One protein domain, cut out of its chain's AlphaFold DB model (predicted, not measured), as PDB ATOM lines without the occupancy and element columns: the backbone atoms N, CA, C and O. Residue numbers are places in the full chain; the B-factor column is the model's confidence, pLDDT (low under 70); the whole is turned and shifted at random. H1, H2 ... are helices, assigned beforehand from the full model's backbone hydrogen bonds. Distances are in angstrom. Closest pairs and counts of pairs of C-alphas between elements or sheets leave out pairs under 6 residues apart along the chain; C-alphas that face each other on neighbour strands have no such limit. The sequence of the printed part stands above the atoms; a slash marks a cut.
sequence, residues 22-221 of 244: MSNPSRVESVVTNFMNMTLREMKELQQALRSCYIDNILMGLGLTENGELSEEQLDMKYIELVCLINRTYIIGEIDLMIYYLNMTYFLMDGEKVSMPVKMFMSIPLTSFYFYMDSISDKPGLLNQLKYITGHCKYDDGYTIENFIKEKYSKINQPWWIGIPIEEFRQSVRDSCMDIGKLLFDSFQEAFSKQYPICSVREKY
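Overview. This is residues 22 to 221 of the 244 residues of an uncharacterized protein of Schaedlerella arabinosiphila (UniProt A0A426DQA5). Two long helices, H6 and H11, cross near the middle of an all-helix body, and shorter helices pack round them. The helical hairpin of H2 and H3 packs on one side of H6 and H10 on the other; H8, H9 and H5 pack on the later part of H11, H1 and H7 cover one end, and residues 178 to 183 stick out. The printed part has 200 residues with twelve named helices, H1 to H12 in order, and no named strand. It is compact, with a radius of gyration of the C-alphas of 16.8 A and spans of 49 by 44 by 33 A.

Along the chain. H1 is residues 25 to 36, beginning at C-alpha 25 (132.652, 141.251, 170.768). H2 is residues 40 to 50, H3 54 to 59, H4 72 to 75 and H5 79 to 89. H6, residues 94 to 114, is 30.6 A long. H7 is residues 116 to 122, H8 126 to 136, H9 142 to 151 and H10 161 to 172. H11, residues 182 to 208, is 37.7 A long, with a kink of 34 degrees near residue 197. H12 is residues 214 to 221, ending at C-alpha 221 (161.918, 154.613, 164.731).

Arrangement. H6 and H11 are the hubs, touching five helices each. They touch about perpendicular, only just, at 73 degrees; their closest C-alphas are those of Met 98 and Cys 193, 5.6 A. H3 touches H6 (Tyr 54 to Asn 103, 4.7 A). H10 and H11 form a hairpin at a shallow tilt of 30 degrees, opposite ways (Ile 172 to Val 189, 4.9 A). H8, H9 and H11 form an up and down bundle, each running against the one before; H8 and H9 touch at 20 degrees (Asp 134 to Leu 142, 5.3 A). H7 touches H6 (Glu 112 to Lys 119, 4.3 A) and H1 (Phe 35 to Pro 117, 5.6 A). H5 touches H11 with residues 201 to 205 of H11 alone (Val 83 to Phe 201, 5.9 A), and H12 (Cys 84 to Ile 214, 5.4 A). H4 only just touches H2, with 3 pairs of C-alphas within 8 A (Arg 41 to Leu 75, 4.9 A). Every O i to N i+4 pair is within hydrogen-bond range in H1, H2, H3, H7, H8, H9, H10 and H12; H5 has 6 of 7, H6 15 of 17, H11 20 of 23, and H4 is too short for one.

Size, cuts and confidence. The C-alphas farthest apart, of Glu 66 and Asp 157, are 50.9 A apart. The printed part has no cut. The link from H3 to H4, residues 60 to 71, is long. The mean pLDDT of the printed part is 81.7; 35 residues are under 70, among them 50 to 68 and 88 to 93.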
ATOM      1  N   MET A  22     129.760 138.699 162.953       73.06
ATOM      2  CA  MET A  22     130.742 139.748 163.244       73.06
ATOM      3  C   MET A  22     130.262 140.772 164.279       73.06
ATOM      4  O   MET A  22     130.990 141.703 164.597       73.06
ATOM      5  N   SER A  23     129.068 140.602 164.849       72.12
ATOM      6  CA  SER A  23     128.593 141.394 165.989       72.12
ATOM      7  C   SER A  23     129.001 140.811 167.348       72.12
ATOM      8  O   SER A  23     128.662 141.377 168.381       72.12
ATOM      9  N   ASN A  24     129.703 139.671 167.379       84.81
ATOM     10  CA  ASN A  24     130.227 139.095 168.617       84.81
ATOM     11  C   ASN A  24     131.495 139.858 169.074       84.81
ATOM     12  O   ASN A  24     132.473 139.853 168.321       84.81
ATOM     13  N   PRO A  25     131.532 140.428 170.297       87.06
ATOM     14  CA  PRO A  25     132.652 141.251 170.768       87.06
ATOM     15  C   PRO A  25     134.025 140.576 170.689       87.06
ATOM     16  O   PRO A  25     134.958 141.168 170.161       87.06
ATOM     17  N   SER A  26     134.153 139.312 171.109       88.25
ATOM     18  CA  SER A  26     135.439 138.594 171.080       88.25
ATOM     19  C   SER A  26     135.943 138.337 169.657       88.25
ATOM     20  O   SER A  26     137.142 138.212 169.417       88.25
ATOM     21  N   ARG A  27     135.031 138.246 168.681       89.69
ATOM     22  CA  ARG A  27     135.416 138.131 167.269       89.69
ATOM     23  C   ARG A  27     135.874 139.468 166.717       89.69
ATOM     24  O   ARG A  27     136.871 139.490 166.005       89.69
ATOM     25  N   VAL A  28     135.171 140.550 167.053       91.31
ATOM     26  CA  VAL A  28     135.584 141.911 166.684       91.31
ATOM     27  C   VAL A  28     136.979 142.186 167.232       91.31
ATOM     28  O   VAL A  28     137.859 142.542 166.460       91.31
ATOM     29  N   GLU A  29     137.212 141.899 168.513       93.19
ATOM     30  CA  GLU A  29     138.524 141.994 169.157       93.19
ATOM     31  C   GLU A  29     139.602 141.231 168.385       93.19
ATOM     32  O   GLU A  29     140.616 141.810 168.001       93.19
ATOM     33  N   SER A  30     139.379 139.945 168.103       92.94
ATOM     34  CA  SER A  30     140.355 139.124 167.379       92.94
ATOM     35  C   SER A  30     140.638 139.654 165.972       92.94
ATOM     36  O   SER A  30     141.793 139.691 165.550       92.94
ATOM     37  N   VAL A  31     139.608 140.087 165.240       94.44
ATOM     38  CA  VAL A  31     139.769 140.623 163.882       94.44
ATOM     39  C   VAL A  31     140.508 141.958 163.903       94.44
ATOM     40  O   VAL A  31     141.447 142.127 163.127       94.44
ATOM     41  N   VAL A  32     140.135 142.879 164.796       93.88
ATOM     42  CA  VAL A  32     140.819 144.169 164.959       93.88
ATOM     43  C   VAL A  32     142.270 143.950 165.384       93.88
ATOM     44  O   VAL A  32     143.162 144.564 164.809       93.88
ATOM     45  N   THR A  33     142.522 143.017 166.305       92.00
ATOM     46  CA  THR A  33     143.874 142.663 166.765       92.00
ATOM     47  C   THR A  33     144.729 142.089 165.633       92.00
ATOM     48  O   THR A  33     145.901 142.433 165.499       92.00
ATOM     49  N   ASN A  34     144.170 141.231 164.781       92.81
ATOM     50  CA  ASN A  34     144.903 140.700 163.631       92.81
ATOM     51  C   ASN A  34     145.199 141.791 162.597       92.81
ATOM     52  O   ASN A  34     146.307 141.847 162.077       92.81
ATOM     53  N   PHE A  35     144.231 142.669 162.326       94.19
ATOM     54  CA  PHE A  35     144.412 143.784 161.401       94.19
ATOM     55  C   PHE A  35     145.475 144.774 161.899       94.19
ATOM     56  O   PHE A  35     146.384 145.124 161.155       94.19
ATOM     57  N   MET A  36     145.433 145.167 163.177       91.81
ATOM     58  CA  MET A  36     146.399 146.121 163.741       91.81
ATOM     59  C   MET A  36     147.831 145.580 163.816       91.81
ATOM     60  O   MET A  36     148.775 146.366 163.857       91.81
ATOM     61  N   ASN A  37     147.990 144.254 163.865       92.75
ATOM     62  CA  ASN A  37     149.287 143.585 163.886       92.75
ATOM     63  C   ASN A  37     149.838 143.303 162.486       92.75
ATOM     64  O   ASN A  37     150.950 142.786 162.408       92.75
ATOM     65  N   MET A  38     149.100 143.637 161.420       93.19
ATOM     66  CA  MET A  38     149.643 143.545 160.071       93.19
ATOM     67  C   MET A  38     150.884 144.424 159.967       93.19
ATOM     68  O   MET A  38     150.834 145.608 160.318       93.19
ATOM     69  N   THR A  39     151.988 143.841 159.519       91.81
ATOM     70  CA  THR A  39     153.249 144.566 159.375       91.81
ATOM     71  C   THR A  39     153.289 145.320 158.062       91.81
ATOM     72  O   THR A  39     152.591 144.999 157.094       91.81
ATOM     73  N   LEU A  40     154.160 146.318 157.997       87.75
ATOM     74  CA  LEU A  40     154.394 147.051 156.772       87.75
ATOM     75  C   LEU A  40     154.873 146.138 155.638       87.75
ATOM     76  O   LEU A  40     154.461 146.304 154.492       87.75
ATOM     77  N   ARG A  41     155.693 145.136 155.959       89.44
ATOM     78  CA  ARG A  41     156.128 144.097 155.024       89.44
ATOM     79  C   ARG A  41     154.938 143.377 154.403       89.44
ATOM     80  O   ARG A  41     154.846 143.323 153.182       89.44
ATOM     81  N   GLU A  42     153.991 142.911 155.216       89.69
ATOM     82  CA  GLU A  42     152.772 142.258 154.721       89.69
ATOM     83  C   GLU A  42     151.944 143.212 153.847       89.69
ATOM     84  O   GLU A  42     151.437 142.823 152.793       89.69
ATOM     85  N   MET A  43     151.835 144.487 154.234       87.94
ATOM     86  CA  MET A  43     151.149 145.502 153.426       87.94
ATOM     87  C   MET A  43     151.840 145.731 152.068       87.94
ATOM     88  O   MET A  43     151.151 145.842 151.050       87.94
ATOM     89  N   LYS A  44     153.180 145.742 152.022       83.19
ATOM     90  CA  LYS A  44     153.978 145.877 150.788       83.19
ATOM     91  C   LYS A  44     153.909 144.636 149.901       83.19
ATOM     92  O   LYS A  44     153.820 144.760 148.683       83.19
ATOM     93  N   GLU A  45     153.908 143.439 150.476       85.31
ATOM     94  CA  GLU A  45     153.718 142.198 149.716       85.31
ATOM     95  C   GLU A  45     152.351 142.182 149.021       85.31
ATOM     96  O   GLU A  45     152.248 141.858 147.834       85.31
ATOM     97  N   LEU A  46     151.304 142.617 149.731       82.00
ATOM     98  CA  LEU A  46     149.973 142.791 149.152       82.00
ATOM     99  C   LEU A  46     149.985 143.837 148.031       82.00
ATOM    100  O   LEU A  46     149.464 143.572 146.949       82.00
ATOM    101  N   GLN A  47     150.620 144.990 148.251       76.56
ATOM    102  CA  GLN A  47     150.788 146.028 147.230       76.56
ATOM    103  C   GLN A  47     151.458 145.475 145.959       76.56
ATOM    104  O   GLN A  47     150.957 145.694 144.855       76.56
ATOM    105  N   GLN A  48     152.566 144.740 146.091       77.44
ATOM    106  CA  GLN A  48     153.286 144.158 144.954       77.44
ATOM    107  C   GLN A  48     152.427 143.150 144.189       77.44
ATOM    108  O   GLN A  48     152.378 143.190 142.956       77.44
ATOM    109  N   ALA A  49     151.696 142.289 144.903       72.94
ATOM    110  CA  ALA A  49     150.763 141.342 144.297       72.94
ATOM    111  C   ALA A  49     149.649 142.049 143.498       72.94
ATOM    112  O   ALA A  49     149.172 141.520 142.493       72.94
ATOM    113  N   LEU A  50     149.268 143.255 143.922       68.50
ATOM    114  CA  LEU A  50     148.217 144.077 143.323       68.50
ATOM    115  C   LEU A  50     148.734 145.083 142.277       68.50
ATOM    116  O   LEU A  50     147.925 145.674 141.563       68.50
ATOM    117  N   ARG A  51     150.059 145.251 142.144       65.75
ATOM    118  CA  ARG A  51     150.731 146.253 141.286       65.75
ATOM    119  C   ARG A  51     150.281 147.694 141.556       65.75
ATOM    120  O   ARG A  51     150.125 148.483 140.625       65.75
ATOM    121  N   SER A  52     150.068 148.030 142.822       67.81
ATOM    122  CA  SER A  52     149.702 149.378 143.262       67.81
ATOM    123  C   SER A  52     150.893 150.137 143.868       67.81
ATOM    124  O   SER A  52     151.952 149.558 144.086       67.81
ATOM    125  N   CYS A  53     150.753 151.445 144.120       64.50
ATOM    126  CA  CYS A  53     151.812 152.308 144.683       64.50
ATOM    127  C   CYS A  53     151.414 153.021 145.994       64.50
ATOM    128  O   CYS A  53     152.065 153.970 146.417       64.50
ATOM    129  N   TYR A  54     150.328 152.585 146.641       66.31
ATOM    130  CA  TYR A  54     149.702 153.338 147.735       66.31
ATOM    131  C   TYR A  54     150.529 153.358 149.024       66.31
ATOM    132  O   TYR A  54     150.565 154.370 149.719       66.31
ATOM    133  N   ILE A  55     151.204 152.252 149.343       61.94
ATOM    134  CA  ILE A  55     151.993 152.140 150.570       61.94
ATOM    135  C   ILE A  55     153.267 152.986 150.464       61.94
ATOM    136  O   ILE A  55     153.600 153.666 151.418       61.94
ATOM    137  N   ASP A  56     153.926 153.074 149.308       64.12
ATOM    138  CA  ASP A  56     155.133 153.907 149.187       64.12
ATOM    139  C   ASP A  56     154.843 155.400 149.464       64.12
ATOM    140  O   ASP A  56     155.621 156.067 150.143       64.12
ATOM    141  N   ASN A  57     153.666 155.898 149.063       65.12
ATOM    142  CA  ASN A  57     153.214 157.262 149.375       65.12
ATOM    143  C   ASN A  57     152.871 157.470 150.860       65.12
ATOM    144  O   ASN A  57     153.048 158.565 151.386       65.12
ATOM    145  N   ILE A  58     152.380 156.431 151.544       62.75
ATOM    146  CA  ILE A  58     152.157 156.442 153.000       62.75
ATOM    147  C   ILE A  58     153.488 156.600 153.751       62.75
ATOM    148  O   ILE A  58     153.530 157.165 154.842       62.75
ATOM    149  N   LEU A  59     154.576 156.099 153.166       62.94
ATOM    150  CA  LEU A  59     155.861 155.925 153.834       62.94
ATOM    151  C   LEU A  59     156.894 156.996 153.501       62.94
ATOM    152  O   LEU A  59     157.953 157.005 154.125       62.94
ATOM    153  N   MET A  60     156.588 157.930 152.594       61.44
ATOM    154  CA  MET A  60     157.459 159.082 152.325       61.44
ATOM    155  C   MET A  60     157.785 159.885 153.600       61.44
ATOM    156  O   MET A  60     158.825 160.533 153.657       61.44
ATOM    157  N   GLY A  61     156.947 159.799 154.642       57.12
ATOM    158  CA  GLY A  61     157.167 160.431 155.947       57.12
ATOM    159  C   GLY A  61     157.915 159.593 156.997       57.12
ATOM    160  O   GLY A  61     158.191 160.117 158.072       57.12
ATOM    161  N   LEU A  62     158.238 158.317 156.733       61.91
ATOM    162  CA  LEU A  62     159.017 157.477 157.664       61.91
ATOM    163  C   LEU A  62     160.527 157.687 157.558       61.91
ATOM    164  O   LEU A  62     161.245 157.115 158.374       61.91
ATOM    165  N   GLY A  63     160.943 158.466 156.548       60.31
ATOM    166  CA  GLY A  63     162.289 158.639 156.007       60.31
ATOM    167  C   GLY A  63     163.055 157.341 155.750       60.31
ATOM    168  O   GLY A  63     162.716 156.242 156.192       60.31
ATOM    169  N   LEU A  64     164.049 157.478 154.890       62.78
ATOM    170  CA  LEU A  64     164.722 156.362 154.249       62.78
ATOM    171  C   LEU A  64     166.146 156.263 154.789       62.78
ATOM    172  O   LEU A  64     166.744 157.266 155.174       62.78
ATOM    173  N   THR A  65     166.696 155.053 154.782       63.94
ATOM    174  CA  THR A  65     168.135 154.827 154.952       63.94
ATOM    175  C   THR A  65     168.930 155.582 153.881       63.94
ATOM    176  O   THR A  65     168.376 156.017 152.870       63.94
ATOM    177  N   GLU A  66     170.253 155.671 154.042       60.56
ATOM    178  CA  GLU A  66     171.161 156.296 153.060       60.56
ATOM    179  C   GLU A  66     171.009 155.732 151.632       60.56
ATOM    180  O   GLU A  66     171.285 156.420 150.651       60.56
ATOM    181  N   ASN A  67     170.517 154.495 151.504       63.75
ATOM    182  CA  ASN A  67     170.275 153.827 150.226       63.75
ATOM    183  C   ASN A  67     168.880 154.101 149.633       63.75
ATOM    184  O   ASN A  67     168.542 153.550 148.587       63.75
ATOM    185  N   GLY A  68     168.053 154.925 150.283       67.44
ATOM    186  CA  GLY A  68     166.679 155.196 149.854       67.44
ATOM    187  C   GLY A  68     165.690 154.071 150.184       67.44
ATOM    188  O   GLY A  68     164.608 154.019 149.603       67.44
ATOM    189  N   GLU A  69     166.039 153.168 151.104       73.06
ATOM    190  CA  GLU A  69     165.215 152.016 151.495       73.06
ATOM    191  C   GLU A  69     164.765 152.106 152.956       73.06
ATOM    192  O   GLU A  69     165.376 152.810 153.758       73.06
ATOM    193  N   LEU A  70     163.713 151.375 153.321       76.81
ATOM    194  CA  LEU A  70     163.282 151.234 154.716       76.81
ATOM    195  C   LEU A  70     164.150 150.193 155.428       76.81
ATOM    196  O   LEU A  70     164.507 149.181 154.825       76.81
ATOM    197  N   SER A  71     164.437 150.398 156.711       80.88
ATOM    198  CA  SER A  71     165.128 149.410 157.542       80.88
ATOM    199  C   SER A  71     164.262 148.166 157.791       80.88
ATOM    200  O   SER A  71     163.032 148.212 157.713       80.88
ATOM    201  N   GLU A  72     164.890 147.040 158.146       83.00
ATOM    202  CA  GLU A  72     164.165 145.811 158.514       83.00
ATOM    203  C   GLU A  72     163.207 146.038 159.698       83.00
ATOM    204  O   GLU A  72     162.102 145.499 159.721       83.00
ATOM    205  N   GLU A  73     163.578 146.905 160.642       82.88
ATOM    206  CA  GLU A  73     162.727 147.265 161.781       82.88
ATOM    207  C   GLU A  73     161.499 148.081 161.356       82.88
ATOM    208  O   GLU A  73     160.406 147.884 161.895       82.88
ATOM    209  N   GLN A  74     161.657 148.978 160.375       79.75
ATOM    210  CA  GLN A  74     160.548 149.728 159.781       79.75
ATOM    211  C   GLN A  74     159.625 148.810 158.970       79.75
ATOM    212  O   GLN A  74     158.408 148.983 159.003       79.75
ATOM    213  N   LEU A  75     160.166 147.807 158.270       85.31
ATOM    214  CA  LEU A  75     159.364 146.812 157.547       85.31
ATOM    215  C   LEU A  75     158.519 145.946 158.489       85.31
ATOM    216  O   LEU A  75     157.402 145.566 158.136       85.31
ATOM    217  N   ASP A  76     159.002 145.676 159.695       89.12
ATOM    218  CA  ASP A  76     158.255 144.918 160.701       89.12
ATOM    219  C   ASP A  76     157.350 145.808 161.579       89.12
ATOM    220  O   ASP A  76     156.664 145.304 162.473       89.12
ATOM    221  N   MET A  77     157.294 147.118 161.303       87.75
ATOM    222  CA  MET A  77     156.381 148.049 161.965       87.75
ATOM    223  C   MET A  77     154.932 147.643 161.711       87.75
ATOM    224  O   MET A  77     154.507 147.431 160.572       87.75
ATOM    225  N   LYS A  78     154.155 147.550 162.784       91.50
ATOM    226  CA  LYS A  78     152.741 147.180 162.726       91.50
ATOM    227  C   LYS A  78     151.880 148.370 162.329       91.50
ATOM    228  O   LYS A  78     152.215 149.516 162.624       91.50
ATOM    229  N   TYR A  79     150.710 148.101 161.758       90.44
ATOM    230  CA  TYR A  79     149.741 149.138 161.404       90.44
ATOM    231  C   TYR A  79     149.433 150.107 162.559       90.44
ATOM    232  O   TYR A  79     149.382 151.318 162.352       90.44
ATOM    233  N   ILE A  80     149.278 149.604 163.788       89.94
ATOM    234  CA  ILE A  80     149.032 150.481 164.943       89.94
ATOM    235  C   ILE A  80     150.205 151.421 165.243       89.94
ATOM    236  O   ILE A  80     149.993 152.576 165.602       89.94
ATOM    237  N   GLU A  81     151.439 150.949 165.068       87.19
ATOM    238  CA  GLU A  81     152.641 151.756 165.270       87.19
ATOM    239  C   GLU A  81     152.733 152.838 164.185       87.19
ATOM    240  O   GLU A  81     152.974 153.996 164.515       87.19
ATOM    241  N   LEU A  82     152.415 152.500 162.928       84.38
ATOM    242  CA  LEU A  82     152.271 153.453 161.818       84.38
ATOM    243  C   LEU A  82     151.260 154.562 162.137       84.38
ATOM    244  O   LEU A  82     151.586 155.738 162.005       84.38
ATOM    245  N   VAL A  83     150.054 154.204 162.593       85.19
ATOM    246  CA  VAL A  83     149.011 155.170 162.989       85.19
ATOM    247  C   VAL A  83     149.525 156.106 164.085       85.19
ATOM    248  O   VAL A  83     149.422 157.327 163.970       85.19
ATOM    249  N   CYS A  84     150.132 155.553 165.137       81.19
ATOM    250  CA  CYS A  84     150.696 156.350 166.222       81.19
ATOM    251  C   CYS A  84     151.814 157.286 165.742       81.19
ATOM    252  O   CYS A  84     151.892 158.423 166.209       81.19
ATOM    253  N   LEU A  85     152.661 156.820 164.825       77.94
ATOM    254  CA  LEU A  85     153.795 157.568 164.296       77.94
ATOM    255  C   LEU A  85     153.345 158.745 163.425       77.94
ATOM    256  O   LEU A  85     153.749 159.877 163.682       77.94
ATOM    257  N   ILE A  86     152.437 158.492 162.478       73.75
ATOM    258  CA  ILE A  86     151.841 159.490 161.576       73.75
ATOM    259  C   ILE A  86     151.209 160.636 162.374       73.75
ATOM    260  O   ILE A  86     151.403 161.805 162.054       73.75
ATOM    261  N   ASN A  87     150.552 160.339 163.493       71.00
ATOM    262  CA  ASN A  87     149.972 161.366 164.362       71.00
ATOM    263  C   ASN A  87     150.954 162.384 164.940       71.00
ATOM    264  O   ASN A  87     150.535 163.445 165.401       71.00
ATOM    265  N   ARG A  88     152.251 162.077 164.967       66.00
ATOM    266  CA  ARG A  88     153.260 163.024 165.445       66.00
ATOM    267  C   ARG A  88     154.252 163.485 164.404       66.00
ATOM    268  O   ARG A  88     154.820 164.554 164.606       66.00
ATOM    269  N   THR A  89     154.473 162.727 163.335       57.47
ATOM    270  CA  THR A  89     155.314 163.181 162.222       57.47
ATOM    271  C   THR A  89     154.599 164.209 161.353       57.47
ATOM    272  O   THR A  89     155.251 165.103 160.818       57.47
ATOM    273  N   TYR A  90     153.267 164.175 161.282       54.94
ATOM    274  CA  TYR A  90     152.500 165.164 160.530       54.94
ATOM    275  C   TYR A  90     152.291 166.468 161.319       54.94
ATOM    276  O   TYR A  90     151.216 166.780 161.821       54.94
ATOM    277  N   ILE A  91     153.367 167.258 161.378       50.75
ATOM    278  CA  ILE A  91     153.320 168.735 161.345       50.75
ATOM    279  C   ILE A  91     152.979 169.216 159.911       50.75
ATOM    280  O   ILE A  91     152.634 170.374 159.686       50.75
ATOM    281  N   ILE A  92     153.056 168.307 158.937       55.47
ATOM    282  CA  ILE A  92     152.774 168.516 157.517       55.47
ATOM    283  C   ILE A  92     151.247 168.551 157.322       55.47
ATOM    284  O   ILE A  92     150.524 167.771 157.940       55.47
ATOM    285  N   GLY A  93     150.756 169.533 156.572       65.38
ATOM    286  CA  GLY A  93     149.369 169.994 156.607       65.38
ATOM    287  C   GLY A  93     148.296 168.953 156.265       65.38
ATOM    288  O   GLY A  93     148.544 167.827 155.850       65.38
ATOM    289  N   GLU A  94     147.039 169.371 156.400       73.56
ATOM    290  CA  GLU A  94     145.849 168.535 156.180       73.56
ATOM    291  C   GLU A  94     145.835 167.763 154.847       73.56
ATOM    292  O   GLU A  94     145.278 166.670 154.771       73.56
ATOM    293  N   ILE A  95     146.461 168.309 153.802       73.62
ATOM    294  CA  ILE A  95     146.564 167.669 152.485       73.62
ATOM    295  C   ILE A  95     147.295 166.329 152.575       73.62
ATOM    296  O   ILE A  95     146.822 165.344 152.007       73.62
ATOM    297  N   ASP A  96     148.398 166.257 153.312       74.25
ATOM    298  CA  ASP A  96     149.201 165.042 153.374       74.25
ATOM    299  C   ASP A  96     148.510 163.945 154.191       74.25
ATOM    300  O   ASP A  96     148.527 162.773 153.806       74.25
ATOM    301  N   LEU A  97     147.793 164.331 155.252       77.44
ATOM    302  CA  LEU A  97     146.917 163.416 155.990       77.44
ATOM    303  C   LEU A  97     145.803 162.859 155.096       77.44
ATOM    304  O   LEU A  97     145.525 161.661 155.124       77.44
ATOM    305  N   MET A  98     145.190 163.693 154.250       82.44
ATOM    306  CA  MET A  98     144.194 163.214 153.289       82.44
ATOM    307  C   MET A  98     144.796 162.251 152.258       82.44
ATOM    308  O   MET A  98     144.153 161.257 151.921       82.44
ATOM    309  N   ILE A  99     146.021 162.501 151.779       80.31
ATOM    310  CA  ILE A  99     146.740 161.578 150.886       80.31
ATOM    311  C   ILE A  99     146.971 160.238 151.592       80.31
ATOM    312  O   ILE A  99     146.718 159.185 151.003       80.31
ATOM    313  N   TYR A 100     147.384 160.252 152.860       81.69
ATOM    314  CA  TYR A 100     147.523 159.039 153.664       81.69
ATOM    315  C   TYR A 100     146.198 158.263 153.768       81.69
ATOM    316  O   TYR A 100     146.152 157.075 153.434       81.69
ATOM    317  N   TYR A 101     145.098 158.925 154.146       85.94
ATOM    318  CA  TYR A 101     143.777 158.287 154.247       85.94
ATOM    319  C   TYR A 101     143.307 157.710 152.913       85.94
ATOM    320  O   TYR A 101     142.743 156.613 152.862       85.94
ATOM    321  N   LEU A 102     143.584 158.410 151.815       84.19
ATOM    322  CA  LEU A 102     143.271 157.951 150.472       84.19
ATOM    323  C   LEU A 102     144.073 156.692 150.101       84.19
ATOM    324  O   LEU A 102     143.498 155.709 149.636       84.19
ATOM    325  N   ASN A 103     145.377 156.674 150.363       84.19
ATOM    326  CA  ASN A 103     146.216 155.500 150.126       84.19
ATOM    327  C   ASN A 103     145.781 154.292 150.972       84.19
ATOM    328  O   ASN A 103     145.682 153.180 150.451       84.19
ATOM    329  N   MET A 104     145.434 154.507 152.245       85.00
ATOM    330  CA  MET A 104     144.881 153.458 153.107       85.00
ATOM    331  C   MET A 104     143.541 152.931 152.587       85.00
ATOM    332  O   MET A 104     143.282 151.729 152.629       85.00
ATOM    333  N   THR A 105     142.703 153.811 152.040       88.69
ATOM    334  CA  THR A 105     141.434 153.430 151.405       88.69
ATOM    335  C   THR A 105     141.670 152.504 150.221       88.69
ATOM    336  O   THR A 105     141.036 151.452 150.128       88.69
ATOM    337  N   TYR A 106     142.601 152.855 149.331       86.81
ATOM    338  CA  TYR A 106     142.957 151.997 148.204       86.81
ATOM    339  C   TYR A 106     143.509 150.643 148.670       86.81
ATOM    340  O   TYR A 106     143.076 149.602 148.172       86.81
ATOM    341  N   PHE A 107     144.395 150.643 149.672       87.00
ATOM    342  CA  PHE A 107     144.916 149.418 150.279       87.00
ATOM    343  C   PHE A 107     143.795 148.510 150.797       87.00
ATOM    344  O   PHE A 107     143.803 147.315 150.517       87.00
ATOM    345  N   LEU A 108     142.803 149.054 151.505       90.19
ATOM    346  CA  LEU A 108     141.672 148.273 152.014       90.19
ATOM    347  C   LEU A 108     140.782 147.730 150.891       90.19
ATOM    348  O   LEU A 108     140.362 146.574 150.941       90.19
ATOM    349  N   MET A 109     140.508 148.546 149.872       89.31
ATOM    350  CA  MET A 109     139.663 148.174 148.734       89.31
ATOM    351  C   MET A 109     140.261 147.048 147.891       89.31
ATOM    352  O   MET A 109     139.534 146.171 147.420       89.31
ATOM    353  N   ASP A 110     141.577 147.051 147.698       85.25
ATOM    354  CA  ASP A 110     142.250 145.966 146.992       85.25
ATOM    355  C   ASP A 110     142.570 144.791 147.914       85.25
ATOM    356  O   ASP A 110     142.372 143.636 147.533       85.25
ATOM    357  N   GLY A 111     142.973 145.075 149.150       84.31
ATOM    358  CA  GLY A 111     143.235 144.088 150.186       84.31
ATOM    359  C   GLY A 111     142.018 143.216 150.493       84.31
ATOM    360  O   GLY A 111     142.190 142.019 150.689       84.31
ATOM    361  N   GLU A 112     140.787 143.739 150.439       88.38
ATOM    362  CA  GLU A 112     139.556 142.941 150.607       88.38
ATOM    363  C   GLU A 112     139.491 141.748 149.641       88.38
ATOM    364  O   GLU A 112     138.977 140.682 149.993       88.38
ATOM    365  N   LYS A 113     140.068 141.888 148.442       84.75
ATOM    366  CA  LYS A 113     140.017 140.872 147.385       84.75
ATOM    367  C   LYS A 113     141.011 139.733 147.611       84.75
ATOM    368  O   LYS A 113     140.782 138.632 147.111       84.75
ATOM    369  N   VAL A 114     142.112 139.991 148.320       84.81
ATOM    370  CA  VAL A 114     143.287 139.098 148.354       84.81
ATOM    371  C   VAL A 114     143.795 138.767 149.760       84.81
ATOM    372  O   VAL A 114     144.433 137.735 149.944       84.81
ATOM    373  N   SER A 115     143.488 139.591 150.761       87.50
ATOM    374  CA  SER A 115     143.984 139.478 152.133       87.50
ATOM    375  C   SER A 115     142.858 139.117 153.094       87.50
ATOM    376  O   SER A 115     141.885 139.853 153.261       87.50
ATOM    377  N   MET A 116     142.997 137.970 153.763       88.06
ATOM    378  CA  MET A 116     141.998 137.506 154.728       88.06
ATOM    379  C   MET A 116     141.870 138.442 155.945       88.06
ATOM    380  O   MET A 116     140.731 138.752 156.297       88.06
ATOM    381  N   PRO A 117     142.957 138.940 156.573       89.94
ATOM    382  CA  PRO A 117     142.848 139.940 157.639       89.94
ATOM    383  C   PRO A 117     142.073 141.196 157.221       89.94
ATOM    384  O   PRO A 117     141.142 141.592 157.922       89.94
ATOM    385  N   VAL A 118     142.375 141.763 156.046       91.94
ATOM    386  CA  VAL A 118     141.677 142.954 155.523       91.94
ATOM    387  C   VAL A 118     140.209 142.645 155.262       91.94
ATOM    388  O   VAL A 118     139.329 143.378 155.703       91.94
ATOM    389  N   LYS A 119     139.918 141.522 154.602       91.38
ATOM    390  CA  LYS A 119     138.544 141.100 154.325       91.38
ATOM    391  C   LYS A 119     137.715 140.927 155.597       91.38
ATOM    392  O   LYS A 119     136.561 141.344 155.653       91.38
ATOM    393  N   MET A 120     138.299 140.312 156.623       91.94
ATOM    394  CA  MET A 120     137.636 140.124 157.911       91.94
ATOM    395  C   MET A 120     137.379 141.468 158.591       91.94
ATOM    396  O   MET A 120     136.262 141.692 159.053       91.94
ATOM    397  N   PHE A 121     138.361 142.372 158.591       94.56
ATOM    398  CA  PHE A 121     138.211 143.724 159.128       94.56
ATOM    399  C   PHE A 121     137.086 144.495 158.425       94.56
ATOM    400  O   PHE A 121     136.157 144.970 159.074       94.56
ATOM    401  N   MET A 122     137.089 144.507 157.091       93.50
ATOM    402  CA  MET A 122     136.074 145.165 156.261       93.50
ATOM    403  C   MET A 122     134.652 144.630 156.515       93.50
ATOM    404  O   MET A 122     133.673 145.359 156.367       93.50
ATOM    405  N   SER A 123     134.514 143.379 156.960       92.19
ATOM    406  CA  SER A 123     133.213 142.768 157.258       92.19
ATOM    407  C   SER A 123     132.613 143.136 158.623       92.19
ATOM    408  O   SER A 123     131.471 142.764 158.905       92.19
ATOM    409  N   ILE A 124     133.351 143.847 159.485       92.56
ATOM    410  CA  ILE A 124     132.860 144.243 160.810       92.56
ATOM    411  C   ILE A 124     131.728 145.279 160.655       92.56
ATOM    412  O   ILE A 124     131.894 146.258 159.922       92.56
ATOM    413  N   PRO A 125     130.581 145.115 161.348       91.31
ATOM    414  CA  PRO A 125     129.580 146.170 161.465       91.31
ATOM    415  C   PRO A 125     130.179 147.418 162.121       91.31
ATOM    416  O   PRO A 125     130.798 147.318 163.181       91.31
ATOM    417  N   LEU A 126     129.959 148.594 161.532       90.12
ATOM    418  CA  LEU A 126     130.571 149.847 161.983       90.12
ATOM    419  C   LEU A 126     130.256 150.141 163.460       90.12
ATOM    420  O   LEU A 126     131.127 150.549 164.223       90.12
ATOM    421  N   THR A 127     129.026 149.856 163.887       88.00
ATOM    422  CA  THR A 127     128.596 149.978 165.284       88.00
ATOM    423  C   THR A 127     129.398 149.067 166.211       88.00
ATOM    424  O   THR A 127     129.925 149.533 167.216       88.00
ATOM    425  N   SER A 128     129.543 147.787 165.861       89.81
ATOM    426  CA  SER A 128     130.325 146.812 166.630       89.81
ATOM    427  C   SER A 128     131.797 147.206 166.738       89.81
ATOM    428  O   SER A 128     132.386 147.040 167.803       89.81
ATOM    429  N   PHE A 129     132.376 147.750 165.661       92.75
ATOM    430  CA  PHE A 129     133.734 148.289 165.677       92.75
ATOM    431  C   PHE A 129     133.858 149.414 166.708       92.75
ATOM    432  O   PHE A 129     134.642 149.292 167.642       92.75
ATOM    433  N   TYR A 130     133.040 150.466 166.604       90.75
ATOM    434  CA  TYR A 130     133.124 151.599 167.528       90.75
ATOM    435  C   TYR A 130     132.785 151.222 168.975       90.75
ATOM    436  O   TYR A 130     133.413 151.753 169.884       90.75
ATOM    437  N   PHE A 131     131.866 150.279 169.213       89.00
ATOM    438  CA  PHE A 131     131.623 149.749 170.560       89.00
ATOM    439  C   PHE A 131     132.846 149.035 171.134       89.00
ATOM    440  O   PHE A 131     133.174 149.243 172.299       89.00
ATOM    441  N   TYR A 132     133.524 148.208 170.335       91.38
ATOM    442  CA  TYR A 132     134.749 147.551 170.775       91.38
ATOM    443  C   TYR A 132     135.847 148.577 171.071       91.38
ATOM    444  O   TYR A 132     136.406 148.562 172.165       91.38
ATOM    445  N   MET A 133     136.096 149.508 170.148       91.75
ATOM    446  CA  MET A 133     137.131 150.532 170.307       91.75
ATOM    447  C   MET A 133     136.872 151.427 171.532       91.75
ATOM    448  O   MET A 133     137.800 151.699 172.285       91.75
ATOM    449  N   ASP A 134     135.619 151.824 171.782       89.75
ATOM    450  CA  ASP A 134     135.223 152.586 172.979       89.75
ATOM    451  C   ASP A 134     135.421 151.767 174.264       89.75
ATOM    452  O   ASP A 134     135.917 152.294 175.251       89.75
ATOM    453  N   SER A 135     135.131 150.458 174.239       89.75
ATOM    454  CA  SER A 135     135.274 149.586 175.417       89.75
ATOM    455  C   SER A 135     136.717 149.389 175.892       89.75
ATOM    456  O   SER A 135     136.934 149.112 177.072       89.75
ATOM    457  N   ILE A 136     137.688 149.520 174.984       88.44
ATOM    458  CA  ILE A 136     139.120 149.424 175.297       88.44
ATOM    459  C   ILE A 136     139.786 150.798 175.418       88.44
ATOM    460  O   ILE A 136     140.933 150.878 175.855       88.44
ATOM    461  N   SER A 137     139.089 151.870 175.033       86.56
ATOM    462  CA  SER A 137     139.598 153.224 175.172       86.56
ATOM    463  C   SER A 137     139.412 153.726 176.594       86.56
ATOM    464  O   SER A 137     138.371 153.568 177.224       86.56
ATOM    465  N   ASP A 138     140.423 154.430 177.083       77.00
ATOM    466  CA  ASP A 138     140.330 155.174 178.336       77.00
ATOM    467  C   ASP A 138     139.725 156.574 178.155       77.00
ATOM    468  O   ASP A 138     139.570 157.315 179.129       77.00
ATOM    469  N   LYS A 139     139.434 156.974 176.910       73.31
ATOM    470  CA  LYS A 139     138.873 158.281 176.578       73.31
ATOM    471  C   LYS A 139     137.415 158.124 176.147       73.31
ATOM    472  O   LYS A 139     137.143 157.449 175.159       73.31
ATOM    473  N   PRO A 140     136.468 158.794 176.822       67.38
ATOM    474  CA  PRO A 140     135.100 158.849 176.332       67.38
ATOM    475  C   PRO A 140     135.068 159.695 175.053       67.38
ATOM    476  O   PRO A 140     135.445 160.867 175.080       67.38
ATOM    477  N   GLY A 141     134.609 159.136 173.933       72.56
ATOM    478  CA  GLY A 141     134.553 159.911 172.688       72.56
ATOM    479  C   GLY A 141     134.291 159.118 171.416       72.56
ATOM    480  O   GLY A 141     133.665 159.649 170.498       72.56
ATOM    481  N   LEU A 142     134.663 157.842 171.371       83.56
ATOM    482  CA  LEU A 142     134.577 157.043 170.148       83.56
ATOM    483  C   LEU A 142     133.136 156.797 169.702       83.56
ATOM    484  O   LEU A 142     132.818 156.909 168.518       83.56
ATOM    485  N   LEU A 143     132.211 156.611 170.644       83.31
ATOM    486  CA  LEU A 143     130.784 156.574 170.309       83.31
ATOM    487  C   LEU A 143     130.234 157.922 169.811       83.31
ATOM    488  O   LEU A 143     129.231 157.944 169.097       83.31
ATOM    489  N   ASN A 144     130.868 159.054 170.138       81.44
ATOM    490  CA  ASN A 144     130.501 160.346 169.550       81.44
ATOM    491  C   ASN A 144     131.020 160.481 168.113       81.44
ATOM    492  O   ASN A 144     130.333 161.090 167.296       81.44
ATOM    493  N   GLN A 145     132.165 159.877 167.779       80.44
ATOM    494  CA  GLN A 145     132.621 159.781 166.388       80.44
ATOM    495  C   GLN A 145     131.641 158.953 165.549       80.44
ATOM    496  O   GLN A 145     131.233 159.395 164.477       80.44
ATOM    497  N   LEU A 146     131.167 157.816 166.078       82.12
ATOM    498  CA  LEU A 146     130.094 157.044 165.449       82.12
ATOM    499  C   LEU A 146     128.840 157.907 165.245       82.12
ATOM    500  O   LEU A 146     128.295 157.938 164.145       82.12
ATOM    501  N   LYS A 147     128.406 158.656 166.268       80.69
ATOM    502  CA  LYS A 147     127.262 159.578 166.151       80.69
ATOM    503  C   LYS A 147     127.479 160.637 165.076       80.69
ATOM    504  O   LYS A 147     126.561 160.869 164.302       80.69
ATOM    505  N   TYR A 148     128.663 161.241 164.997       81.00
ATOM    506  CA  TYR A 148     129.010 162.193 163.939       81.00
ATOM    507  C   TYR A 148     128.846 161.543 162.562       81.00
ATOM    508  O   TYR A 148     128.074 162.021 161.735       81.00
ATOM    509  N   ILE A 149     129.497 160.398 162.354       76.38
ATOM    510  CA  ILE A 149     129.490 159.660 161.089       76.38
ATOM    511  C   ILE A 149     128.050 159.276 160.696       76.38
ATOM    512  O   ILE A 149     127.625 159.521 159.569       76.38
ATOM    513  N   THR A 150     127.253 158.771 161.644       75.00
ATOM    514  CA  THR A 150     125.827 158.429 161.443       75.00
ATOM    515  C   THR A 150     124.906 159.651 161.320       75.00
ATOM    516  O   THR A 150     123.811 159.554 160.778       75.00
ATOM    517  N   GLY A 151     125.311 160.823 161.811       69.50
ATOM    518  CA  GLY A 151     124.535 162.061 161.700       69.50
ATOM    519  C   GLY A 151     124.545 162.622 160.281       69.50
ATOM    520  O   GLY A 151     123.582 163.254 159.851       69.50
ATOM    521  N   HIS A 152     125.611 162.338 159.533       63.84
ATOM    522  CA  HIS A 152     125.788 162.770 158.148       63.84
ATOM    523  C   HIS A 152     125.385 161.706 157.120       63.84
ATOM    524  O   HIS A 152     125.414 161.977 155.920       63.84
ATOM    525  N   CYS A 153     125.019 160.499 157.556       63.91
ATOM    526  CA  CYS A 153     124.732 159.363 156.684       63.91
ATOM    527  C   CYS A 153     123.691 158.432 157.322       63.91
ATOM    528  O   CYS A 153     123.810 158.051 158.482       63.91
ATOM    529  N   LYS A 154     122.671 158.014 156.564       59.91
ATOM    530  CA  LYS A 154     121.687 157.038 157.056       59.91
ATOM    531  C   LYS A 154     122.260 155.630 156.929       59.91
ATOM    532  O   LYS A 154     122.274 155.077 155.834       59.91
ATOM    533  N   TYR A 155     122.737 155.078 158.037       72.62
ATOM    534  CA  TYR A 155     123.224 153.704 158.096       72.62
ATOM    535  C   TYR A 155     122.165 152.791 158.700       72.62
ATOM    536  O   TYR A 155     121.666 153.055 159.793       72.62
ATOM    537  N   ASP A 156     121.843 151.720 157.984       67.62
ATOM    538  CA  ASP A 156     120.966 150.664 158.478       67.62
ATOM    539  C   ASP A 156     121.729 149.706 159.408       67.62
ATOM    540  O   ASP A 156     122.965 149.619 159.384       67.62
ATOM    541  N   ASP A 157     120.989 148.934 160.204       67.12
ATOM    542  CA  ASP A 157     121.564 147.841 160.985       67.12
ATOM    543  C   ASP A 157     122.326 146.869 160.071       67.12
ATOM    544  O   ASP A 157     121.804 146.352 159.081       67.12
ATOM    545  N   GLY A 158     123.588 146.608 160.414       74.38
ATOM    546  CA  GLY A 158     124.477 145.777 159.603       74.38
ATOM    547  C   GLY A 158     125.298 146.540 158.560       74.38
ATOM    548  O   GLY A 158     125.996 145.899 157.777       74.38
ATOM    549  N   TYR A 159     125.282 147.876 158.558       87.00
ATOM    550  CA  TYR A 159     126.227 148.667 157.771       87.00
ATOM    551  C   TYR A 159     127.674 148.402 158.229       87.00
ATOM    552  O   TYR A 159     128.034 148.640 159.386       87.00
ATOM    553  N   THR A 160     128.496 147.850 157.334       91.75
ATOM    554  CA  THR A 160     129.865 147.406 157.630       91.75
ATOM    555  C   THR A 160     130.910 148.472 157.318       91.75
ATOM    556  O   THR A 160     130.636 149.457 156.628       91.75
ATOM    557  N   ILE A 161     132.139 148.238 157.781       93.44
ATOM    558  CA  ILE A 161     133.321 149.001 157.365       93.44
ATOM    559  C   ILE A 161     133.472 148.988 155.835       93.44
ATOM    560  O   ILE A 161     133.756 150.020 155.241       93.44
ATOM    561  N   GLU A 162     133.212 147.861 155.170       93.69
ATOM    562  CA  GLU A 162     133.242 147.770 153.707       93.69
ATOM    563  C   GLU A 162     132.270 148.752 153.048       93.69
ATOM    564  O   GLU A 162     132.650 149.457 152.112       93.69
ATOM    565  N   ASN A 163     131.028 148.813 153.535       91.75
ATOM    566  CA  ASN A 163     130.028 149.733 152.999       91.75
ATOM    567  C   ASN A 163     130.478 151.184 153.185       91.75
ATOM    568  O   ASN A 163     130.426 151.963 152.233       91.75
ATOM    569  N   PHE A 164     130.986 151.505 154.379       92.56
ATOM    570  CA  PHE A 164     131.525 152.820 154.705       92.56
ATOM    571  C   PHE A 164     132.642 153.224 153.744       92.56
ATOM    572  O   PHE A 164     132.549 154.248 153.068       92.56
ATOM    573  N   ILE A 165     133.673 152.386 153.634       94.19
ATOM    574  CA  ILE A 165     134.841 152.639 152.793       94.19
ATOM    575  C   ILE A 165     134.429 152.783 151.324       94.19
ATOM    576  O   ILE A 165     134.865 153.726 150.672       94.19
ATOM    577  N   LYS A 166     133.537 151.926 150.806       92.69
ATOM    578  CA  LYS A 166     133.033 152.035 149.425       92.69
ATOM    579  C   LYS A 166     132.268 153.326 149.172       92.69
ATOM    580  O   LYS A 166     132.436 153.925 148.111       92.69
ATOM    581  N   GLU A 167     131.440 153.760 150.118       91.12
ATOM    582  CA  GLU A 167     130.704 155.019 150.000       91.12
ATOM    583  C   GLU A 167     131.667 156.208 149.924       91.12
ATOM    584  O   GLU A 167     131.579 157.013 148.995       91.12
ATOM    585  N   LYS A 168     132.615 156.309 150.866       91.50
ATOM    586  CA  LYS A 168     133.588 157.412 150.896       91.50
ATOM    587  C   LYS A 168     134.504 157.373 149.675       91.50
ATOM    588  O   LYS A 168     134.695 158.393 149.020       91.50
ATOM    589  N   TYR A 169     134.974 156.187 149.295       90.94
ATOM    590  CA  TYR A 169     135.762 155.972 148.083       90.94
ATOM    591  C   TYR A 169     135.033 156.445 146.821       90.94
ATOM    592  O   TYR A 169     135.639 157.093 145.966       90.94
ATOM    593  N   SER A 170     133.734 156.152 146.708       89.81
ATOM    594  CA  SER A 170     132.921 156.597 145.578       89.81
ATOM    595  C   SER A 170     132.814 158.117 145.514       89.81
ATOM    596  O   SER A 170     132.833 158.655 144.414       89.81
ATOM    597  N   LYS A 171     132.706 158.810 146.656       88.00
ATOM    598  CA  LYS A 171     132.671 160.281 146.701       88.00
ATOM    599  C   LYS A 171     134.015 160.895 146.313       88.00
ATOM    600  O   LYS A 171     134.035 161.881 145.589       88.00
ATOM    601  N   ILE A 172     135.120 160.291 146.751       88.56
ATOM    602  CA  ILE A 172     136.477 160.760 146.431       88.56
ATOM    603  C   ILE A 172     136.786 160.602 144.937       88.56
ATOM    604  O   ILE A 172     137.351 161.503 144.326       88.56
ATOM    605  N   ASN A 173     136.400 159.472 144.338       84.69
ATOM    606  CA  ASN A 173     136.688 159.170 142.931       84.69
ATOM    607  C   ASN A 173     135.607 159.642 141.958       84.69
ATOM    608  O   ASN A 173     135.716 159.405 140.753       84.69
ATOM    609  N   GLN A 174     134.547 160.282 142.451       84.38
ATOM    610  CA  GLN A 174     133.536 160.845 141.574       84.38
ATOM    611  C   GLN A 174     134.173 161.979 140.756       84.38
ATOM    612  O   GLN A 174     134.734 162.906 141.340       84.38
ATOM    613  N   PRO A 175     134.091 161.954 139.414       85.25
ATOM    614  CA  PRO A 175     134.575 163.069 138.620       85.25
ATOM    615  C   PRO A 175     133.744 164.313 138.931       85.25
ATOM    616  O   PRO A 175     132.510 164.258 139.000       85.25
ATOM    617  N   TRP A 176     134.422 165.447 139.094       84.94
ATOM    618  CA  TRP A 176     133.742 166.729 139.203       84.94
ATOM    619  C   TRP A 176     132.934 167.003 137.926       84.94
ATOM    620  O   TRP A 176     133.406 166.775 136.810       84.94
ATOM    621  N   TRP A 177     131.707 167.491 138.094       82.62
ATOM    622  CA  TRP A 177     130.804 167.842 137.001       82.62
ATOM    623  C   TRP A 177     130.330 169.285 137.157       82.62
ATOM    624  O   TRP A 177     130.122 169.762 138.269       82.62
ATOM    625  N   ILE A 178     130.120 169.966 136.025       72.94
ATOM    626  CA  ILE A 178     129.865 171.419 135.946       72.94
ATOM    627  C   ILE A 178     128.649 171.882 136.774       72.94
ATOM    628  O   ILE A 178     128.568 173.053 137.132       72.94
ATOM    629  N   GLY A 179     127.710 170.991 137.103       81.19
ATOM    630  CA  GLY A 179     126.538 171.336 137.909       81.19
ATOM    631  C   GLY A 179     126.720 171.233 139.428       81.19
ATOM    632  O   GLY A 179     125.757 171.512 140.137       81.19
ATOM    633  N   ILE A 180     127.909 170.882 139.936       83.44
ATOM    634  CA  ILE A 180     128.271 171.057 141.355       83.44
ATOM    635  C   ILE A 180     129.310 172.178 141.477       83.44
ATOM    636  O   ILE A 180     130.352 172.112 140.815       83.44
ATOM    637  N   PRO A 181     129.088 173.184 142.344       91.94
ATOM    638  CA  PRO A 181     130.113 174.157 142.696       91.94
ATOM    639  C   PRO A 181     131.406 173.470 143.142       91.94
ATOM    640  O   PRO A 181     131.385 172.560 143.969       91.94
ATOM    641  N   ILE A 182     132.550 173.910 142.618       87.56
ATOM    642  CA  ILE A 182     133.828 173.233 142.884       87.56
ATOM    643  C   ILE A 182     134.173 173.163 144.378       87.56
ATOM    644  O   ILE A 182     134.757 172.177 144.819       87.56
ATOM    645  N   GLU A 183     133.752 174.153 145.165       91.00
ATOM    646  CA  GLU A 183     133.948 174.153 146.617       91.00
ATOM    647  C   GLU A 183     133.095 173.099 147.330       91.00
ATOM    648  O   GLU A 183     133.581 172.439 148.242       91.00
ATOM    649  N   GLU A 184     131.866 172.850 146.872       89.06
ATOM    650  CA  GLU A 184     131.038 171.763 147.409       89.06
ATOM    651  C   GLU A 184     131.639 170.392 147.077       89.06
ATOM    652  O   GLU A 184     131.668 169.497 147.922       89.06
ATOM    653  N   PHE A 185     132.185 170.233 145.867       87.69
ATOM    654  CA  PHE A 185     132.901 169.018 145.483       87.69
ATOM    655  C   PHE A 185     134.153 168.800 146.343       87.69
ATOM    656  O   PHE A 185     134.327 167.722 146.913       87.69
ATOM    657  N   ARG A 186     134.997 169.830 146.490       88.62
ATOM    658  CA  ARG A 186     136.203 169.787 147.333       88.62
ATOM    659  C   ARG A 186     135.864 169.460 148.780       88.62
ATOM    660  O   ARG A 186     136.521 168.604 149.370       88.62
ATOM    661  N   GLN A 187     134.825 170.087 149.328       90.06
ATOM    662  CA  GLN A 187     134.378 169.814 150.688       90.06
ATOM    663  C   GLN A 187     133.882 168.372 150.831       90.06
ATOM    664  O   GLN A 187     134.271 167.697 151.774       90.06
ATOM    665  N   SER A 188     133.122 167.848 149.865       89.31
ATOM    666  CA  SER A 188     132.675 166.447 149.877       89.31
ATOM    667  C   SER A 188     133.845 165.455 149.862       89.31
ATOM    668  O   SER A 188     133.804 164.438 150.563       89.31
ATOM    669  N   VAL A 189     134.891 165.725 149.073       88.88
ATOM    670  CA  VAL A 189     136.114 164.904 149.050       88.88
ATOM    671  C   VAL A 189     136.824 164.980 150.401       88.88
ATOM    672  O   VAL A 189     137.127 163.942 150.987       88.88
ATOM    673  N   ARG A 190     137.023 166.193 150.927       89.62
ATOM    674  CA  ARG A 190     137.656 166.440 152.226       89.62
ATOM    675  C   ARG A 190     136.919 165.735 153.360       89.62
ATOM    676  O   ARG A 190     137.535 164.966 154.087       89.62
ATOM    677  N   ASP A 191     135.608 165.923 153.465       89.06
ATOM    678  CA  ASP A 191     134.769 165.276 154.477       89.06
ATOM    679  C   ASP A 191     134.865 163.751 154.384       89.06
ATOM    680  O   ASP A 191     134.975 163.073 155.402       89.06
ATOM    681  N   SER A 192     134.899 163.204 153.164       90.62
ATOM    682  CA  SER A 192     135.051 161.762 152.951       90.62
ATOM    683  C   SER A 192     136.410 161.248 153.427       90.62
ATOM    684  O   SER A 192     136.464 160.216 154.097       90.62
ATOM    685  N   CYS A 193     137.497 161.970 153.140       89.62
ATOM    686  CA  CYS A 193     138.829 161.646 153.652       89.62
ATOM    687  C   CYS A 193     138.886 161.739 155.182       89.62
ATOM    688  O   CYS A 193     139.436 160.850 155.824       89.62
ATOM    689  N   MET A 194     138.288 162.770 155.781       88.31
ATOM    690  CA  MET A 194     138.268 162.946 157.238       88.31
ATOM    691  C   MET A 194     137.430 161.878 157.944       88.31
ATOM    692  O   MET A 194     137.802 161.409 159.016       88.31
ATOM    693  N   ASP A 195     136.322 161.455 157.343       90.44
ATOM    694  CA  ASP A 195     135.517 160.334 157.824       90.44
ATOM    695  C   ASP A 195     136.323 159.022 157.818       90.44
ATOM    696  O   ASP A 195     136.263 158.253 158.777       90.44
ATOM    697  N   ILE A 196     137.125 158.782 156.775       91.62
ATOM    698  CA  ILE A 196     138.074 157.658 156.737       91.62
ATOM    699  C   ILE A 196     139.136 157.803 157.832       91.62
ATOM    700  O   ILE A 196     139.426 156.825 158.522       91.62
ATOM    701  N   GLY A 197     139.677 159.008 158.027       89.44
ATOM    702  CA  GLY A 197     140.615 159.310 159.107       89.44
ATOM    703  C   GLY A 197     140.050 158.950 160.480       89.44
ATOM    704  O   GLY A 197     140.683 158.224 161.238       89.44
ATOM    705  N   LYS A 198     138.800 159.315 160.767       89.12
ATOM    706  CA  LYS A 198     138.139 158.943 162.029       89.12
ATOM    707  C   LYS A 198     138.074 157.432 162.252       89.12
ATOM    708  O   LYS A 198     138.237 156.964 163.375       89.12
ATOM    709  N   LEU A 199     137.821 156.666 161.191       91.81
ATOM    710  CA  LEU A 199     137.692 155.209 161.254       91.81
ATOM    711  C   LEU A 199     139.035 154.476 161.369       91.81
ATOM    712  O   LEU A 199     139.124 153.440 162.022       91.81
ATOM    713  N   LEU A 200     140.050 154.932 160.642       90.25
ATOM    714  CA  LEU A 200     141.312 154.201 160.495       90.25
ATOM    715  C   LEU A 200     142.407 154.744 161.405       90.25
ATOM    716  O   LEU A 200     143.351 154.038 161.737       90.25
ATOM    717  N   PHE A 201     142.274 155.986 161.839       88.44
ATOM    718  CA  PHE A 201     143.319 156.684 162.553       88.44
ATOM    719  C   PHE A 201     142.851 157.111 163.937       88.44
ATOM    720  O   PHE A 201     143.313 156.528 164.922       88.44
ATOM    721  N   ASP A 202     141.885 158.033 164.029       87.31
ATOM    722  CA  ASP A 202     141.463 158.596 165.321       87.31
ATOM    723  C   ASP A 202     140.996 157.487 166.266       87.31
ATOM    724  O   ASP A 202     141.390 157.450 167.434       87.31
ATOM    725  N   SER A 203     140.212 156.527 165.757       89.94
ATOM    726  CA  SER A 203     139.710 155.440 166.588       89.94
ATOM    727  C   SER A 203     140.815 154.564 167.163       89.94
ATOM    728  O   SER A 203     140.771 154.213 168.339       89.94
ATOM    729  N   PHE A 204     141.822 154.221 166.357       90.06
ATOM    730  CA  PHE A 204     142.947 153.399 166.802       90.06
ATOM    731  C   PHE A 204     143.855 154.166 167.757       90.06
ATOM    732  O   PHE A 204     144.211 153.648 168.816       90.06
ATOM    733  N   GLN A 205     144.166 155.418 167.436       85.94
ATOM    734  CA  GLN A 205     144.952 156.285 168.299       85.94
ATOM    735  C   GLN A 205     144.298 156.452 169.677       85.94
ATOM    736  O   GLN A 205     144.976 156.349 170.699       85.94
ATOM    737  N   GLU A 206     142.993 156.716 169.735       86.44
ATOM    738  CA  GLU A 206     142.273 156.899 170.998       86.44
ATOM    739  C   GLU A 206     142.168 155.598 171.799       86.44
ATOM    740  O   GLU A 206     142.402 155.611 173.012       86.44
ATOM    741  N   ALA A 207     141.858 154.478 171.143       89.19
ATOM    742  CA  ALA A 207     141.701 153.176 171.789       89.19
ATOM    743  C   ALA A 207     143.017 152.610 172.340       89.19
ATOM    744  O   ALA A 207     143.042 152.042 173.427       89.19
ATOM    745  N   PHE A 208     144.129 152.796 171.626       85.69
ATOM    746  CA  PHE A 208     145.402 152.138 171.938       85.69
ATOM    747  C   PHE A 208     146.480 153.076 172.492       85.69
ATOM    748  O   PHE A 208     147.613 152.647 172.711       85.69
ATOM    749  N   SER A 209     146.136 154.332 172.789       78.88
ATOM    750  CA  SER A 209     147.080 155.370 173.242       78.88
ATOM    751  C   SER A 209     147.993 154.978 174.414       78.88
ATOM    752  O   SER A 209     149.117 155.471 174.490       78.88
ATOM    753  N   LYS A 210     147.543 154.105 175.328       78.62
ATOM    754  CA  LYS A 210     148.369 153.607 176.444       78.62
ATOM    755  C   LYS A 210     149.272 152.435 176.071       78.62
ATOM    756  O   LYS A 210     150.352 152.311 176.636       78.62
ATOM    757  N   GLN A 211     148.811 151.559 175.178       78.94
ATOM    758  CA  GLN A 211     149.562 150.375 174.748       78.94
ATOM    759  C   GLN A 211     150.683 150.764 173.779       78.94
ATOM    760  O   GLN A 211     151.761 150.180 173.818       78.94
ATOM    761  N   TYR A 212     150.432 151.792 172.965       74.62
ATOM    762  CA  TYR A 212     151.363 152.332 171.980       74.62
ATOM    763  C   TYR A 212     151.523 153.844 172.190       74.62
ATOM    764  O   TYR A 212     150.999 154.650 171.416       74.62
ATOM    765  N   PRO A 213     152.210 154.268 173.268       72.50
ATOM    766  CA  PRO A 213     152.470 155.678 173.487       72.50
ATOM    767  C   PRO A 213     153.358 156.207 172.362       72.50
ATOM    768  O   PRO A 213     154.418 155.657 172.064       72.50
ATOM    769  N   ILE A 214     152.933 157.312 171.750       67.62
ATOM    770  CA  ILE A 214     153.580 157.827 170.540       67.62
ATOM    771  C   ILE A 214     155.056 158.168 170.773       67.62
ATOM    772  O   ILE A 214     155.864 157.962 169.878       67.62
ATOM    773  N   CYS A 215     155.429 158.655 171.962       64.12
ATOM    774  CA  CYS A 215     156.835 158.934 172.271       64.12
ATOM    775  C   CYS A 215     157.700 157.674 172.150       64.12
ATOM    776  O   CYS A 215     158.743 157.730 171.517       64.12
ATOM    777  N   SER A 216     157.225 156.534 172.656       70.44
ATOM    778  CA  SER A 216     157.972 155.276 172.587       70.44
ATOM    779  C   SER A 216     158.025 154.700 171.174       70.44
ATOM    780  O   SER A 216     159.038 154.130 170.790       70.44
ATOM    781  N   VAL A 217     156.961 154.864 170.379       71.38
ATOM    782  CA  VAL A 217     156.979 154.477 168.956       71.38
ATOM    783  C   VAL A 217     157.926 155.384 168.167       71.38
ATOM    784  O   VAL A 217     158.658 154.913 167.309       71.38
ATOM    785  N   ARG A 218     157.949 156.682 168.476       69.88
ATOM    786  CA  ARG A 218     158.848 157.646 167.845       69.88
ATOM    787  C   ARG A 218     160.307 157.339 168.162       69.88
ATOM    788  O   ARG A 218     161.059 157.151 167.226       69.88
ATOM    789  N   GLU A 219     160.691 157.244 169.430       71.06
ATOM    790  CA  GLU A 219     162.066 156.895 169.842       71.06
ATOM    791  C   GLU A 219     162.533 155.596 169.163       71.06
ATOM    792  O   GLU A 219     163.616 155.533 168.601       71.06
ATOM    793  N   LYS A 220     161.652 154.593 169.069       73.94
ATOM    794  CA  LYS A 220     161.947 153.331 168.376       73.94
ATOM    795  C   LYS A 220     162.323 153.490 166.893       73.94
ATOM    796  O   LYS A 220     163.036 152.641 166.378       73.94
ATOM    797  N   TYR A 221     161.821 154.512 166.197       71.38
ATOM    798  CA  TYR A 221     161.918 154.613 164.731       71.38
ATOM    799  C   TYR A 221     162.495 155.933 164.202       71.38
ATOM    800  O   TYR A 221     162.680 156.067 162.996       71.38
TER     801      TYR A 221